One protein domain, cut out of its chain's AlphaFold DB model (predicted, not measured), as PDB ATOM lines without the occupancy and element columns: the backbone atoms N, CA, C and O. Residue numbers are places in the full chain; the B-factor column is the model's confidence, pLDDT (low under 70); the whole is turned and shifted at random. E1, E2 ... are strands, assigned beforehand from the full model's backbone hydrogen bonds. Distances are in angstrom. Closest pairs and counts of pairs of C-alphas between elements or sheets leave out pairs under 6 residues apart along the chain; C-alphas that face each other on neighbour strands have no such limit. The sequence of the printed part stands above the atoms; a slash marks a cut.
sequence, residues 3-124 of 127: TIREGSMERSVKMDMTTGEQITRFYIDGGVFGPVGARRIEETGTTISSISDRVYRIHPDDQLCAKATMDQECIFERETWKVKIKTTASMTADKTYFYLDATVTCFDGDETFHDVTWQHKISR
ATOM      1  N   THR A   3       6.476 -17.707  54.387       97.06
ATOM      2  CA  THR A   3       7.194 -18.167  53.192       97.06
ATOM      3  C   THR A   3       8.454 -17.333  52.964       97.06
ATOM      4  O   THR A   3       8.363 -16.119  52.831       97.06
ATOM      5  N   ILE A   4       9.616 -17.989  52.872       97.50
ATOM      6  CA  ILE A   4      10.893 -17.354  52.491       97.50
ATOM      7  C   ILE A   4      11.212 -17.591  51.012       97.50
ATOM      8  O   ILE A   4      11.678 -16.694  50.316       97.50
ATOM      9  N   ARG A   5      10.939 -18.804  50.525       97.25
ATOM     10  CA  ARG A   5      11.058 -19.201  49.118       97.25
ATOM     11  C   ARG A   5       9.854 -20.063  48.776       97.25
ATOM     12  O   ARG A   5       9.548 -20.986  49.531       97.25
ATOM     13  N   GLU A   6       9.189 -19.772  47.664       97.75
ATOM     14  CA  GLU A   6       8.156 -20.671  47.152       97.75
ATOM     15  C   GLU A   6       8.781 -21.971  46.658       97.75
ATOM     16  O   GLU A   6       9.837 -21.969  46.026       97.75
ATOM     17  N   GLY A   7       8.133 -23.084  46.980       97.50
ATOM     18  CA  GLY A   7       8.572 -24.381  46.503       97.50
ATOM     19  C   GLY A   7       8.122 -24.640  45.077       97.50
ATOM     20  O   GLY A   7       7.345 -23.907  44.467       97.50
ATOM     21  N   SER A   8       8.621 -25.739  44.541       97.94
ATOM     22  CA  SER A   8       8.298 -26.210  43.206       97.94
ATOM     23  C   SER A   8       8.312 -27.727  43.183       97.94
ATOM     24  O   SER A   8       8.854 -28.390  44.071       97.94
ATOM     25  N   MET A   9       7.671 -28.281  42.166       97.88
ATOM     26  CA  MET A   9       7.607 -29.713  41.950       97.88
ATOM     27  C   MET A   9       7.748 -29.981  40.462       97.88
ATOM     28  O   MET A   9       7.044 -29.382  39.653       97.88
ATOM     29  N   GLU A  10       8.615 -30.921  40.116       97.62
ATOM     30  CA  GLU A  10       8.718 -31.448  38.764       97.62
ATOM     31  C   GLU A  10       8.537 -32.956  38.821       97.62
ATOM     32  O   GLU A  10       9.210 -33.661  39.576       97.62
ATOM     33  N   ARG A  11       7.634 -33.462  37.987       97.44
ATOM     34  CA  ARG A  11       7.499 -34.890  37.744       97.44
ATOM     35  C   ARG A  11       7.602 -35.112  36.250       97.44
ATOM     36  O   ARG A  11       6.766 -34.617  35.497       97.44
ATOM     37  N   SER A  12       8.646 -35.807  35.828       98.06
ATOM     38  CA  SER A  12       8.967 -35.976  34.417       98.06
ATOM     39  C   SER A  12       9.288 -37.426  34.092       98.06
ATOM     40  O   SER A  12       9.763 -38.192  34.930       98.06
ATOM     41  N   VAL A  13       8.988 -37.800  32.851       98.12
ATOM     42  CA  VAL A  13       9.331 -39.092  32.264       98.12
ATOM     43  C   VAL A  13      10.084 -38.808  30.973       98.12
ATOM     44  O   VAL A  13       9.646 -37.990  30.165       98.12
ATOM     45  N   LYS A  14      11.226 -39.463  30.792       97.44
ATOM     46  CA  LYS A  14      12.048 -39.415  29.582       97.44
ATOM     47  C   LYS A  14      12.263 -40.836  29.086       97.44
ATOM     48  O   LYS A  14      12.377 -41.749  29.898       97.44
ATOM     49  N   MET A  15      12.325 -41.007  27.774       96.94
ATOM     50  CA  MET A  15      12.704 -42.267  27.145       96.94
ATOM     51  C   MET A  15      13.865 -41.994  26.200       96.94
ATOM     52  O   MET A  15      13.788 -41.087  25.369       96.94
ATOM     53  N   ASP A  16      14.942 -42.751  26.349       95.75
ATOM     54  CA  ASP A  16      16.008 -42.785  25.362       95.75
ATOM     55  C   ASP A  16      15.541 -43.636  24.178       95.75
ATOM     56  O   ASP A  16      15.288 -44.830  24.306       95.75
ATOM     57  N   MET A  17      15.407 -43.011  23.010       95.69
ATOM     58  CA  MET A  17      14.929 -43.683  21.800       95.69
ATOM     59  C   MET A  17      15.986 -44.588  21.148       95.69
ATOM     60  O   MET A  17      15.642 -45.392  20.286       95.69
ATOM     61  N   THR A  18      17.258 -44.455  21.532       96.31
ATOM     62  CA  THR A  18      18.357 -45.310  21.058       96.31
ATOM     63  C   THR A  18      18.466 -46.571  21.904       96.31
ATOM     64  O   THR A  18      18.653 -47.657  21.366       96.31
ATOM     65  N   THR A  19      18.371 -46.423  23.228       94.31
ATOM     66  CA  THR A  19      18.588 -47.528  24.172       94.31
ATOM     67  C   THR A  19      17.302 -48.140  24.709       94.31
ATOM     68  O   THR A  19      17.366 -49.226  25.264       94.31
ATOM     69  N   GLY A  20      16.157 -47.466  24.578       95.06
ATOM     70  CA  GLY A  20      14.878 -47.878  25.160       95.06
ATOM     71  C   GLY A  20      14.742 -47.603  26.664       95.06
ATOM     72  O   GLY A  20      13.685 -47.884  27.232       95.06
ATOM     73  N   GLU A  21      15.765 -47.050  27.330       97.12
ATOM     74  CA  GLU A  21      15.724 -46.769  28.771       97.12
ATOM     75  C   GLU A  21      14.676 -45.697  29.098       97.12
ATOM     76  O   GLU A  21      14.664 -44.603  28.528       97.12
ATOM     77  N   GLN A  22      13.815 -45.990  30.072       98.12
ATOM     78  CA  GLN A  22      12.863 -45.049  30.637       98.12
ATOM     79  C   GLN A  22      13.389 -44.488  31.961       98.12
ATOM     80  O   GLN A  22      13.710 -45.223  32.895       98.12
ATOM     81  N   ILE A  23      13.404 -43.161  32.068       98.25
ATOM     82  CA  ILE A  23      13.841 -42.413  33.245       98.25
ATOM     83  C   ILE A  23      12.659 -41.610  33.780       98.25
ATOM     84  O   ILE A  23      12.171 -40.691  33.127       98.25
ATOM     85  N   THR A  24      12.213 -41.921  34.993       98.38
ATOM     86  CA  THR A  24      11.237 -41.114  35.733       98.38
ATOM     87  C   THR A  24      11.961 -40.308  36.798       98.38
ATOM     88  O   THR A  24      12.656 -40.881  37.635       98.38
ATOM     89  N   ARG A  25      11.780 -38.989  36.808       98.25
ATOM     90  CA  ARG A  25      12.312 -38.104  37.847       98.25
ATOM     91  C   ARG A  25      11.179 -37.469  38.636       98.25
ATOM     92  O   ARG A  25      10.158 -37.070  38.073       98.25
ATOM     93  N   PHE A  26      11.371 -37.370  39.942       98.00
ATOM     94  CA  PHE A  26      10.485 -36.651  40.835       98.00
ATOM     95  C   PHE A  26      11.293 -35.730  41.746       98.00
ATOM     96  O   PHE A  26      11.898 -36.181  42.717       98.00
ATOM     97  N   TYR A  27      11.262 -34.443  41.417       98.44
ATOM     98  CA  TYR A  27      11.909 -33.369  42.155       98.44
ATOM     99  C   TYR A  27      10.873 -32.577  42.960       98.44
ATOM    100  O   TYR A  27       9.800 -32.244  42.447       98.44
ATOM    101  N   ILE A  28      11.195 -32.268  44.216       98.25
ATOM    102  CA  ILE A  28      10.355 -31.483  45.122       98.25
ATOM    103  C   ILE A  28      11.235 -30.526  45.929       98.25
ATOM    104  O   ILE A  28      12.064 -30.959  46.733       98.25
ATOM    105  N   ASP A  29      10.993 -29.225  45.776       98.00
ATOM    106  CA  ASP A  29      11.498 -28.193  46.681       98.00
ATOM    107  C   ASP A  29      10.510 -27.999  47.842       98.00
ATOM    108  O   ASP A  29       9.470 -27.353  47.719       98.00
ATOM    109  N   GLY A  30      10.846 -28.621  48.962       95.69
ATOM    110  CA  GLY A  30      10.095 -28.763  50.209       95.69
ATOM    111  C   GLY A  30      10.141 -30.202  50.759       95.69
ATOM    112  O   GLY A  30       9.612 -30.479  51.837       95.69
ATOM    113  N   GLY A  31      10.820 -31.120  50.056       92.38
ATOM    114  CA  GLY A  31      11.100 -32.478  50.524       92.38
ATOM    115  C   GLY A  31       9.832 -33.293  50.789       92.38
ATOM    116  O   GLY A  31       8.958 -33.409  49.929       92.38
ATOM    117  N   VAL A  32       9.717 -33.863  51.993       88.25
ATOM    118  CA  VAL A  32       8.553 -34.674  52.409       88.25
ATOM    119  C   VAL A  32       7.285 -33.851  52.665       88.25
ATOM    120  O   VAL A  32       6.208 -34.423  52.810       88.25
ATOM    121  N   PHE A  33       7.388 -32.521  52.699       89.38
ATOM    122  CA  PHE A  33       6.273 -31.616  52.992       89.38
ATOM    123  C   PHE A  33       5.557 -31.102  51.732       89.38
ATOM    124  O   PHE A  33       4.679 -30.248  51.827       89.38
ATOM    125  N   GLY A  34       5.905 -31.623  50.549       93.56
ATOM    126  CA  GLY A  34       5.398 -31.132  49.264       93.56
ATOM    127  C   GLY A  34       6.168 -29.902  48.771       93.56
ATOM    128  O   GLY A  34       7.234 -29.609  49.305       93.56
ATOM    129  N   PRO A  35       5.675 -29.175  47.750       96.94
ATOM    130  CA  PRO A  35       6.374 -28.037  47.147       96.94
ATOM    131  C   PRO A  35       6.270 -26.764  48.004       96.94
ATOM    132  O   PRO A  35       5.817 -25.717  47.545       96.94
ATOM    133  N   VAL A  36       6.638 -26.855  49.280       96.75
ATOM    134  CA  VAL A  36       6.547 -25.750  50.244       96.75
ATOM    135  C   VAL A  36       7.797 -24.875  50.276       96.75
ATOM    136  O   VAL A  36       7.777 -23.846  50.932       96.75
ATOM    137  N   GLY A  37       8.889 -25.245  49.610       97.31
ATOM    138  CA  GLY A  37      10.105 -24.436  49.567       97.31
ATOM    139  C   GLY A  37      10.702 -24.183  50.951       97.31
ATOM    140  O   GLY A  37      10.836 -25.100  51.763       97.31
ATOM    141  N   ALA A  38      11.059 -22.928  51.227       97.62
ATOM    142  CA  ALA A  38      11.602 -22.515  52.518       97.62
ATOM    143  C   ALA A  38      10.531 -21.823  53.370       97.62
ATOM    144  O   ALA A  38       9.824 -20.914  52.908       97.62
ATOM    145  N   ARG A  39      10.429 -22.231  54.636       97.56
ATOM    146  CA  ARG A  39       9.459 -21.713  55.607       97.56
ATOM    147  C   ARG A  39      10.162 -21.230  56.870       97.56
ATOM    148  O   ARG A  39      11.052 -21.896  57.385       97.56
ATOM    149  N   ARG A  40       9.726 -20.085  57.392       97.50
ATOM    150  CA  ARG A  40      10.195 -19.489  58.646       97.50
ATOM    151  C   ARG A  40       9.200 -19.762  59.764       97.50
ATOM    152  O   ARG A  40       8.007 -19.477  59.637       97.50
ATOM    153  N   ILE A  41       9.687 -20.297  60.874       97.31
ATOM    154  CA  ILE A  41       8.960 -20.376  62.141       97.31
ATOM    155  C   ILE A  41       9.235 -19.074  62.890       97.31
ATOM    156  O   ILE A  41      10.357 -18.850  63.341       97.31
ATOM    157  N   GLU A  42       8.233 -18.201  62.981       97.56
ATOM    158  CA  GLU A  42       8.384 -16.877  63.603       97.56
ATOM    159  C   GLU A  42       8.779 -16.983  65.076       97.56
ATOM    160  O   GLU A  42       9.740 -16.353  65.503       97.56
ATOM    161  N   GLU A  43       8.107 -17.871  65.812       97.19
ATOM    162  CA  GLU A  43       8.294 -18.078  67.252       97.19
ATOM    163  C   GLU A  43       9.742 -18.405  67.639       97.19
ATOM    164  O   GLU A  43      10.190 -18.009  68.710       97.19
ATOM    165  N   THR A  44      10.482 -19.132  66.793       96.56
ATOM    166  CA  THR A  44      11.797 -19.683  67.167       96.56
ATOM    167  C   THR A  44      12.981 -19.046  66.468       96.56
ATOM    168  O   THR A  44      14.121 -19.357  66.821       96.56
ATOM    169  N   GLY A  45      12.768 -18.221  65.446       97.00
ATOM    170  CA  GLY A  45      13.901 -17.740  64.662       97.00
ATOM    171  C   GLY A  45      14.313 -18.656  63.490       97.00
ATOM    172  O   GLY A  45      15.201 -18.290  62.726       97.00
ATOM    173  N   THR A  46      13.681 -19.820  63.312       98.06
ATOM    174  CA  THR A  46      14.241 -20.881  62.456       98.06
ATOM    175  C   THR A  46      13.619 -20.925  61.063       98.06
ATOM    176  O   THR A  46      12.401 -21.044  60.924       98.06
ATOM    177  N   THR A  47      14.451 -20.874  60.026       98.12
ATOM    178  CA  THR A  47      14.096 -21.224  58.646       98.12
ATOM    179  C   THR A  47      14.360 -22.705  58.418       98.12
ATOM    180  O   THR A  47      15.418 -23.213  58.781       98.12
ATOM    181  N   ILE A  48      13.406 -23.392  57.797       97.62
ATOM    182  CA  ILE A  48      13.514 -24.792  57.394       97.62
ATOM    183  C   ILE A  48      13.300 -24.859  55.888       97.62
ATOM    184  O   ILE A  48      12.348 -24.278  55.359       97.62
ATOM    185  N   SER A  49      14.170 -25.582  55.197       97.75
ATOM    186  CA  SER A  49      13.958 -25.964  53.804       97.75
ATOM    187  C   SER A  49      14.415 -27.397  53.578       97.75
ATOM    188  O   SER A  49      15.249 -27.927  54.312       97.75
ATOM    189  N   SER A  50      13.844 -28.046  52.572       97.81
ATOM    190  CA  SER A  50      14.265 -29.379  52.171       97.81
ATOM    191  C   SER A  50      14.139 -29.525  50.668       97.81
ATOM    192  O   SER A  50      13.245 -28.940  50.076       97.81
ATOM    193  N   ILE A  51      15.014 -30.294  50.040       98.06
ATOM    194  CA  ILE A  51      14.914 -30.655  48.626       98.06
ATOM    195  C   ILE A  51      14.992 -32.173  48.545       98.06
ATOM    196  O   ILE A  51      15.817 -32.779  49.222       98.06
ATOM    197  N   SER A  52      14.137 -32.781  47.729       98.19
ATOM    198  CA  SER A  52      14.188 -34.209  47.409       98.19
ATOM    199  C   SER A  52      14.192 -34.382  45.897       98.19
ATOM    200  O   SER A  52      13.304 -33.876  45.211       98.19
ATOM    201  N   ASP A  53      15.178 -35.106  45.383       98.31
ATOM    202  CA  ASP A  53      15.271 -35.508  43.986       98.31
ATOM    203  C   ASP A  53      15.354 -37.029  43.910       98.31
ATOM    204  O   ASP A  53      16.240 -37.650  44.494       98.31
ATOM    205  N   ARG A  54      14.398 -37.644  43.219       98.31
ATOM    206  CA  ARG A  54      14.327 -39.095  43.043       98.31
ATOM    207  C   ARG A  54      14.345 -39.425  41.573       98.31
ATOM    208  O   ARG A  54      13.528 -38.908  40.814       98.31
ATOM    209  N   VAL A  55      15.223 -40.337  41.184       98.56
ATOM    210  CA  VAL A  55      15.348 -40.796  39.804       98.56
ATOM    211  C   VAL A  55      15.182 -42.307  39.766       98.56
ATOM    212  O   VAL A  55      15.857 -43.041  40.482       98.56
ATOM    213  N   TYR A  56      14.292 -42.767  38.901       98.44
ATOM    214  CA  TYR A  56      14.026 -44.172  38.638       98.44
ATOM    215  C   TYR A  56      14.357 -44.454  37.181       98.44
ATOM    216  O   TYR A  56      13.887 -43.740  36.298       98.44
ATOM    217  N   ARG A  57      15.164 -45.479  36.935       98.31
ATOM    218  CA  ARG A  57      15.553 -45.939  35.601       98.31
ATOM    219  C   ARG A  57      15.135 -47.386  35.428       98.31
ATOM    220  O   ARG A  57      15.268 -48.159  36.377       98.31
ATOM    221  N   ILE A  58      14.623 -47.737  34.256       98.12
ATOM    222  CA  ILE A  58      14.264 -49.109  33.892       98.12
ATOM    223  C   ILE A  58      14.225 -49.251  32.370       98.12
ATOM    224  O   ILE A  58      13.883 -48.304  31.665       98.12
ATOM    225  N   HIS A  59      14.532 -50.440  31.866       96.69
ATOM    226  CA  HIS A  59      14.285 -50.822  30.483       96.69
ATOM    227  C   HIS A  59      13.055 -51.747  30.433       96.69
ATOM    228  O   HIS A  59      12.972 -52.667  31.250       96.69
ATOM    229  N   PRO A  60      12.096 -51.553  29.505       92.69
ATOM    230  CA  PRO A  60      10.872 -52.363  29.456       92.69
ATOM    231  C   PRO A  60      11.149 -53.868  29.290       92.69
ATOM    232  O   PRO A  60      10.445 -54.691  29.878       92.69
ATOM    233  N   ASP A  61      12.213 -54.212  28.561       95.06
ATOM    234  CA  ASP A  61      12.594 -55.603  28.282       95.06
ATOM    235  C   ASP A  61      13.578 -56.212  29.300       95.06
ATOM    236  O   ASP A  61      13.850 -57.409  29.242       95.06
ATOM    237  N   ASP A  62      14.110 -55.424  30.243       94.19
ATOM    238  CA  ASP A  62      15.031 -55.912  31.280       94.19
ATOM    239  C   ASP A  62      14.668 -55.319  32.643       94.19
ATOM    240  O   ASP A  62      15.053 -54.205  32.994       94.19
ATOM    241  N   GLN A  63      13.937 -56.083  33.455       89.06
ATOM    242  CA  GLN A  63      13.538 -55.614  34.782       89.06
ATOM    243  C   GLN A  63      14.700 -55.606  35.790       89.06
ATOM    244  O   GLN A  63      14.570 -54.996  36.853       89.06
ATOM    245  N   LEU A  64      15.821 -56.282  35.504       94.19
ATOM    246  CA  LEU A  64      16.980 -56.339  36.402       94.19
ATOM    247  C   LEU A  64      17.890 -55.116  36.264       94.19
ATOM    248  O   LEU A  64      18.669 -54.841  37.171       94.19
ATOM    249  N   CYS A  65      17.757 -54.332  35.191       94.62
ATOM    250  CA  CYS A  65      18.466 -53.058  35.072       94.62
ATOM    251  C   CYS A  65      17.842 -51.937  35.927       94.62
ATOM    252  O   CYS A  65      18.397 -50.839  36.000       94.62
ATOM    253  N   ALA A  66      16.703 -52.202  36.581       97.25
ATOM    254  CA  ALA A  66      15.993 -51.214  37.377       97.25
ATOM    255  C   ALA A  66      16.902 -50.597  38.455       97.25
ATOM    256  O   ALA A  66      17.490 -51.294  39.287       97.25
ATOM    257  N   LYS A  67      16.975 -49.263  38.463       98.38
ATOM    258  CA  LYS A  67      17.764 -48.490  39.424       98.38
ATOM    259  C   LYS A  67      16.950 -47.337  39.985       98.38
ATOM    260  O   LYS A  67      16.431 -46.516  39.234       98.38
ATOM    261  N   ALA A  68      16.898 -47.242  41.306       98.50
ATOM    262  CA  ALA A  68      16.367 -46.085  42.012       98.50
ATOM    263  C   ALA A  68      17.519 -45.310  42.656       98.50
ATOM    264  O   ALA A  68      18.408 -45.913  43.255       98.50
ATOM    265  N   THR A  69      17.506 -43.986  42.552       98.69
ATOM    266  CA  THR A  69      18.397 -43.094  43.300       98.69
ATOM    267  C   THR A  69      17.593 -41.982  43.953       98.69
ATOM    268  O   THR A  69      16.565 -41.555  43.425       98.69
ATOM    269  N   MET A  70      18.065 -41.511  45.098       98.19
ATOM    270  CA  MET A  70      17.495 -40.389  45.823       98.19
ATOM    271  C   MET A  70      18.616 -39.520  46.372       98.19
ATOM    272  O   MET A  70      19.516 -40.035  47.030       98.19
ATOM    273  N   ASP A  71      18.489 -38.218  46.173       98.31
ATOM    274  CA  ASP A  71      19.245 -37.189  46.869       98.31
ATOM    275  C   ASP A  71      18.258 -36.358  47.686       98.31
ATOM    276  O   ASP A  71      17.223 -35.913  47.182       98.31
ATOM    277  N   GLN A  72      18.549 -36.172  48.967       98.19
ATOM    278  CA  GLN A  72      17.745 -35.340  49.845       98.19
ATOM    279  C   GLN A  72      18.636 -34.430  50.673       98.19
ATOM    280  O   GLN A  72      19.637 -34.859  51.242       98.19
ATOM    281  N   GLU A  73      18.237 -33.171  50.775       97.81
ATOM    282  CA  GLU A  73      18.870 -32.197  51.650       97.81
ATOM    283  C   GLU A  73      17.810 -31.584  52.567       97.81
ATOM    284  O   GLU A  73      16.687 -31.305  52.144       97.81
ATOM    285  N   CYS A  74      18.155 -31.392  53.836       98.00
ATOM    286  CA  CYS A  74      17.372 -30.643  54.813       98.00
ATOM    287  C   CYS A  74      18.279 -29.579  55.424       98.00
ATOM    288  O   CYS A  74      19.366 -29.902  55.899       98.00
ATOM    289  N   ILE A  75      17.837 -28.326  55.413       97.88
ATOM    290  CA  ILE A  75      18.602 -27.179  55.900       97.88
ATOM    291  C   ILE A  75      17.794 -26.475  56.986       97.88
ATOM    292  O   ILE A  75      16.611 -26.179  56.798       97.88
ATOM    293  N   PHE A  76      18.462 -26.192  58.099       97.88
ATOM    294  CA  PHE A  76      17.944 -25.447  59.239       97.88
ATOM    295  C   PHE A  76      18.841 -24.235  59.468       97.88
ATOM    296  O   PHE A  76      20.049 -24.385  59.629       97.88
ATOM    297  N   GLU A  77      18.260 -23.041  59.475       97.81
ATOM    298  CA  GLU A  77      19.005 -21.786  59.603       97.81
ATOM    299  C   GLU A  77      18.363 -20.886  60.659       97.81
ATOM    300  O   GLU A  77      17.150 -20.669  60.649       97.81
ATOM    301  N   ARG A  78      19.177 -20.335  61.560       97.31
ATOM    302  CA  ARG A  78      18.776 -19.309  62.528       97.31
ATOM    303  C   ARG A  78      19.982 -18.445  62.868       97.31
ATOM    304  O   ARG A  78      20.907 -18.920  63.516       97.31
ATOM    305  N   GLU A  79      19.928 -17.171  62.491       95.31
ATOM    306  CA  GLU A  79      21.032 -16.225  62.706       95.31
ATOM    307  C   GLU A  79      22.347 -16.768  62.117       95.31
ATOM    308  O   GLU A  79      22.430 -16.964  60.908       95.31
ATOM    309  N   THR A  80      23.360 -17.021  62.948       94.31
ATOM    310  CA  THR A  80      24.648 -17.596  62.536       94.31
ATOM    311  C   THR A  80      24.647 -19.122  62.499       94.31
ATOM    312  O   THR A  80      25.568 -19.714  61.943       94.31
ATOM    313  N   TRP A  81      23.634 -19.772  63.076       96.38
ATOM    314  CA  TRP A  81      23.519 -21.224  63.102       96.38
ATOM    315  C   TRP A  81      22.939 -21.741  61.788       96.38
ATOM    316  O   TRP A  81      21.854 -21.325  61.368       96.38
ATOM    317  N   LYS A  82      23.651 -22.677  61.158       97.25
ATOM    318  CA  LYS A  82      23.254 -23.298  59.897       97.25
ATOM    319  C   LYS A  82      23.604 -24.774  59.920       97.25
ATOM    320  O   LYS A  82      24.770 -25.128  59.870       97.25
ATOM    321  N   VAL A  83      22.594 -25.632  59.928       98.06
ATOM    322  CA  VAL A  83      22.781 -27.082  59.863       98.06
ATOM    323  C   VAL A  83      22.226 -27.608  58.557       98.06
ATOM    324  O   VAL A  83      21.139 -27.220  58.125       98.06
ATOM    325  N   LYS A  84      22.964 -28.526  57.939       98.31
ATOM    326  CA  LYS A  84      22.529 -29.249  56.746       98.31
ATOM    327  C   LYS A  84      22.650 -30.742  56.992       98.31
ATOM    328  O   LYS A  84      23.671 -31.211  57.479       98.31
ATOM    329  N   ILE A  85      21.625 -31.488  56.609       98.44
ATOM    330  CA  ILE A  85      21.656 -32.947  56.538       98.44
ATOM    331  C   ILE A  85      21.515 -33.303  55.069       98.44
ATOM    332  O   ILE A  85      20.522 -32.931  54.442       98.44
ATOM    333  N   LYS A  86      22.508 -33.996  54.523       98.38
ATOM    334  CA  LYS A  86      22.482 -34.536  53.169       98.38
ATOM    335  C   LYS A  86      22.356 -36.045  53.243       98.38
ATOM    336  O   LYS A  86      23.077 -36.695  53.992       98.38
ATOM    337  N   THR A  87      21.446 -36.597  52.462       98.38
ATOM    338  CA  THR A  87      21.214 -38.031  52.369       98.38
ATOM    339  C   THR A  87      21.229 -38.440  50.915       98.38
ATOM    340  O   THR A  87      20.554 -37.820  50.095       98.38
ATOM    341  N   THR A  88      21.966 -39.498  50.602       98.56
ATOM    342  CA  THR A  88      21.873 -40.157  49.299       98.56
ATOM    343  C   THR A  88      21.450 -41.602  49.499       98.56
ATOM    344  O   THR A  88      21.768 -42.213  50.518       98.56
ATOM    345  N   ALA A  89      20.698 -42.147  48.554       98.44
ATOM    346  CA  ALA A  89      20.374 -43.561  48.525       98.44
ATOM    347  C   ALA A  89      20.354 -44.063  47.087       98.44
ATOM    348  O   ALA A  89      19.894 -43.370  46.179       98.44
ATOM    349  N   SER A  90      20.809 -45.291  46.877       98.56
ATOM    350  CA  SER A  90      20.654 -45.998  45.617       98.56
ATOM    351  C   SER A  90      20.216 -47.433  45.856       98.56
ATOM    352  O   SER A  90      20.574 -48.042  46.861       98.56
ATOM    353  N   MET A  91      19.405 -47.955  44.942       98.38
ATOM    354  CA  MET A  91      18.946 -49.332  44.979       98.38
ATOM    355  C   MET A  91      18.958 -49.935  43.579       98.38
ATOM    356  O   MET A  91      18.442 -49.332  42.635       98.38
ATOM    357  N   THR A  92      19.503 -51.141  43.471       98.12
ATOM    358  CA  THR A  92      19.435 -52.008  42.288       98.12
ATOM    359  C   THR A  92      19.023 -53.420  42.704       98.12
ATOM    360  O   THR A  92      18.898 -53.724  43.896       98.12
ATOM    361  N   ALA A  93      18.779 -54.299  41.733       95.75
ATOM    362  CA  ALA A  93      18.438 -55.689  42.004       95.75
ATOM    363  C   ALA A  93      19.065 -56.640  40.984       95.75
ATOM    364  O   ALA A  93      19.240 -56.294  39.823       95.75
ATOM    365  N   ASP A  94      19.322 -57.873  41.409       94.44
ATOM    366  CA  ASP A  94      19.513 -59.008  40.512       94.44
ATOM    367  C   ASP A  94      18.403 -60.054  40.727       94.44
ATOM    368  O   ASP A  94      17.379 -59.796  41.374       94.44
ATOM    369  N   LYS A  95      18.577 -61.251  40.158       94.25
ATOM    370  CA  LYS A  95      17.612 -62.360  40.275       94.25
ATOM    371  C   LYS A  95      17.367 -62.816  41.717       94.25
ATOM    372  O   LYS A  95      16.346 -63.428  42.001       94.25
ATOM    373  N   THR A  96      18.294 -62.535  42.620       95.50
ATOM    374  CA  THR A  96      18.394 -63.121  43.960       95.50
ATOM    375  C   THR A  96      18.464 -62.091  45.084       95.50
ATOM    376  O   THR A  96      18.025 -62.393  46.193       95.50
ATOM    377  N   TYR A  97      18.946 -60.875  44.824       96.75
ATOM    378  CA  TYR A  97      19.161 -59.848  45.841       96.75
ATOM    379  C   TYR A  97      18.708 -58.459  45.389       96.75
ATOM    380  O   TYR A  97      18.719 -58.135  44.204       96.75
ATOM    381  N   PHE A  98      18.365 -57.629  46.370       96.50
ATOM    382  CA  PHE A  98      18.413 -56.177  46.273       96.50
ATOM    383  C   PHE A  98      19.733 -55.683  46.866       96.50
ATOM    384  O   PHE A  98      20.176 -56.191  47.903       96.50
ATOM    385  N   TYR A  99      20.323 -54.683  46.227       98.00
ATOM    386  CA  TYR A  99      21.517 -53.987  46.692       98.00
ATOM    387  C   TYR A  99      21.116 -52.559  47.028       98.00
ATOM    388  O   TYR A  99      20.549 -51.878  46.175       98.00
ATOM    389  N   LEU A 100      21.335 -52.143  48.273       98.25
ATOM    390  CA  LEU A 100      21.035 -50.796  48.743       98.25
ATOM    391  C   LEU A 100      22.309 -50.161  49.282       98.25
ATOM    392  O   LEU A 100      22.947 -50.727  50.169       98.25
ATOM    393  N   ASP A 101      22.609 -48.963  48.807       98.56
ATOM    394  CA  ASP A 101      23.661 -48.101  49.333       98.56
ATOM    395  C   ASP A 101      23.009 -46.809  49.819       98.56
ATOM    396  O   ASP A 101      22.176 -46.239  49.112       98.56
ATOM    397  N   ALA A 102      23.360 -46.342  51.012       98.44
ATOM    398  CA  ALA A 102      22.850 -45.087  51.548       98.44
ATOM    399  C   ALA A 102      23.928 -44.345  52.335       98.44
ATOM    400  O   ALA A 102      24.736 -44.968  53.019       98.44
ATOM    401  N   THR A 103      23.908 -43.017  52.270       98.62
ATOM    402  CA  THR A 103      24.812 -42.145  53.027       98.62
ATOM    403  C   THR A 103      24.025 -41.060  53.744       98.62
ATOM    404  O   THR A 103      23.018 -40.576  53.223       98.62
ATOM    405  N   VAL A 104      24.479 -40.664  54.930       98.75
ATOM    406  CA  VAL A 104      24.022 -39.461  55.632       98.75
ATOM    407  C   VAL A 104      25.247 -38.667  56.059       98.75
ATOM    408  O   VAL A 104      26.085 -39.178  56.794       98.75
ATOM    409  N   THR A 105      25.304 -37.407  55.643       98.75
ATOM    410  CA  THR A 105      26.345 -36.457  56.037       98.75
ATOM    411  C   THR A 105      25.685 -35.241  56.682       98.75
ATOM    412  O   THR A 105      24.800 -34.617  56.085       98.75
ATOM    413  N   CYS A 106      26.101 -34.895  57.899       98.62
ATOM    414  CA  CYS A 106      25.596 -33.747  58.646       98.62
ATOM    415  C   CYS A 106      26.675 -32.672  58.779       98.62
ATOM    416  O   CYS A 106      27.829 -32.965  59.102       98.62
ATOM    417  N   PHE A 107      26.265 -31.424  58.574       98.56
ATOM    418  CA  PHE A 107      27.132 -30.253  58.564       98.56
ATOM    419  C   PHE A 107      26.669 -29.221  59.595       98.56
ATOM    420  O   PHE A 107      25.460 -29.001  59.721       98.56
ATOM    421  N   ASP A 108      27.617 -28.575  60.272       97.56
ATOM    422  CA  ASP A 108      27.438 -27.317  61.006       97.56
ATOM    423  C   ASP A 108      28.235 -26.232  60.268       97.56
ATOM    424  O   ASP A 108      29.458 -26.300  60.140       97.56
ATOM    425  N   GLY A 109      27.523 -25.294  59.649       96.06
ATOM    426  CA  GLY A 109      28.062 -24.444  58.594       96.06
ATOM    427  C   GLY A 109      28.603 -25.285  57.434       96.06
ATOM    428  O   GLY A 109      27.851 -25.996  56.762       96.06
ATOM    429  N   ASP A 110      29.914 -25.191  57.219       95.31
ATOM    430  CA  ASP A 110      30.649 -25.948  56.200       95.31
ATOM    431  C   ASP A 110      31.419 -27.148  56.786       95.31
ATOM    432  O   ASP A 110      31.974 -27.956  56.038       95.31
ATOM    433  N   GLU A 111      31.444 -27.304  58.114       97.69
ATOM    434  CA  GLU A 111      32.153 -28.390  58.787       97.69
ATOM    435  C   GLU A 111      31.279 -29.643  58.857       97.69
ATOM    436  O   GLU A 111      30.141 -29.609  59.324       97.69
ATOM    437  N   THR A 112      31.815 -30.777  58.405       98.38
ATOM    438  CA  THR A 112      31.156 -32.076  58.580       98.38
ATOM    439  C   THR A 112      31.433 -32.596  59.983       98.38
ATOM    440  O   THR A 112      32.584 -32.867  60.313       98.38
ATOM    441  N   PHE A 113      30.389 -32.792  60.786       97.38
ATOM    442  CA  PHE A 113      30.525 -33.336  62.144       97.38
ATOM    443  C   PHE A 113      30.017 -34.778  62.270       97.38
ATOM    444  O   PHE A 113      30.253 -35.440  63.281       97.38
ATOM    445  N   HIS A 114      29.304 -35.279  61.259       98.38
ATOM    446  CA  HIS A 114      28.846 -36.661  61.211       98.38
ATOM    447  C   HIS A 114      28.763 -37.150  59.767       98.38
ATOM    448  O   HIS A 114      28.228 -36.455  58.905       98.38
ATOM    449  N   ASP A 115      29.249 -38.363  59.531       98.31
ATOM    450  CA  ASP A 115      29.106 -39.073  58.269       98.31
ATOM    451  C   ASP A 115      28.917 -40.563  58.548       98.31
ATOM    452  O   ASP A 115      29.578 -41.137  59.420       98.31
ATOM    453  N   VAL A 116      27.984 -41.182  57.836       98.62
ATOM    454  CA  VAL A 116      27.719 -42.612  57.935       98.62
ATOM    455  C   VAL A 116      27.258 -43.153  56.590       98.62
ATOM    456  O   VAL A 116      26.485 -42.523  55.867       98.62
ATOM    457  N   THR A 117      27.729 -44.356  56.270       98.56
ATOM    458  CA  THR A 117      27.374 -45.088  55.056       98.56
ATOM    459  C   THR A 117      26.877 -46.480  55.422       98.56
ATOM    460  O   THR A 117      27.468 -47.159  56.264       98.56
ATOM    461  N   TRP A 118      25.814 -46.925  54.756       98.50
ATOM    462  CA  TRP A 118      25.283 -48.279  54.856       98.50
ATOM    463  C   TRP A 118      25.284 -48.952  53.498       98.50
ATOM    464  O   TRP A 118      24.945 -48.340  52.486       98.50
ATOM    465  N   GLN A 119      25.598 -50.243  53.513       98.44
ATOM    466  CA  GLN A 119      25.473 -51.119  52.362       98.44
ATOM    467  C   GLN A 119      24.712 -52.365  52.791       98.44
ATOM    468  O   GLN A 119      25.093 -53.051  53.744       98.44
ATOM    469  N   HIS A 120      23.620 -52.662  52.098       97.94
ATOM    470  CA  HIS A 120      22.778 -53.808  52.389       97.94
ATOM    471  C   HIS A 120      22.606 -54.681  51.157       97.94
ATOM    472  O   HIS A 120      22.283 -54.217  50.066       97.94
ATOM    473  N   LYS A 121      22.754 -55.985  51.381       97.88
ATOM    474  CA  LYS A 121      22.406 -57.032  50.430       97.88
ATOM    475  C   LYS A 121      21.225 -57.809  50.995       97.88
ATOM    476  O   LYS A 121      21.363 -58.516  51.991       97.88
ATOM    477  N   ILE A 122      20.060 -57.660  50.378       96.56
ATOM    478  CA  ILE A 122      18.793 -58.193  50.891       96.56
ATOM    479  C   ILE A 122      18.308 -59.296  49.957       96.56
ATOM    480  O   ILE A 122      18.075 -59.048  48.780       96.56
ATOM    481  N   SER A 123      18.150 -60.522  50.462       96.44
ATOM    482  CA  SER A 123      17.630 -61.642  49.660       96.44
ATOM    483  C   SER A 123      16.202 -61.368  49.192       96.44
ATOM    484  O   SER A 123      15.343 -60.989  49.991       96.44
ATOM    485  N   ARG A 124      15.914 -61.664  47.924       91.62
ATOM    486  CA  ARG A 124      14.552 -61.700  47.384       91.62
ATOM    487  C   ARG A 124      13.844 -62.930  47.948       91.62
ATOM    488  O   ARG A 124      14.161 -64.055  47.575       91.62
TER     489      ARG A 124
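What this domain is: This is residues 3 to 124 of the 127 residues of an uncharacterized protein of SAR116 cluster bacterium (UniProt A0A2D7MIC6). This is one twisted sheet, a single layer with no named helix over either face: the long strands E5 to E9 run side by side, and along the outer side of E5 the hairpin of E2 and E3 and the short strands E4 and E1 share the length. The printed part has 122 residues and nine named strands, E1 to E9 in chain order; the class is all strand, and the branched sheet is antiparallel in each neighbour pair. The whole is loose, with a radius of gyration of the C-alphas of 17.7 A, and elongated, spanning 54 by 30 by 22 A.

Where its parts are: Find C-alpha 62 at (15.031, -55.912, 31.280); from there E6, residues 62 to 78, runs 48.3 A. Before it is E5, residues 46 to 59, 43.8 A. After it come E7, residues 81 to 93, 40.7 A; E8, residues 97 to 108, 36.8 A; and E9, residues 111 to 123, 37.4 A, ending at C-alpha 123 (17.630, -61.642, 49.660). Look earlier for E1, residues 3 to 5, from C-alpha 3 (7.194, -18.167, 53.192), E2, 9 to 15, E3, 22 to 29, and E4, 38 to 41.

How they stand to each other: Start at E5: E6 is on one side (N 53 to O 71, 2.8 A), E3 (N 54 to O 26, 2.9 A) and E4 (N 48 to O 39, 2.8 A) on the other. E4 to E9 form a meander, each strand the antiparallel neighbour of the one before: see N 72 to O 87, 2.8 A, for E6 and E7, N 88 to O 103, 3.0 A, for E7 and E8, and N 102 to O 118, 2.9 A, for E8 and E9. Edge strand E2 pairs with E3 (N 12 to O 25, 3.0 A), edge strand E1 with E4 (N 4 to O 38, 2.9 A).

The domain as a whole: The C-alphas of Thr 18 and Glu 43, the two farthest apart, are 54.6 A apart. The printed part has no cut, no link is long, and no printed residue is under pLDDT 70.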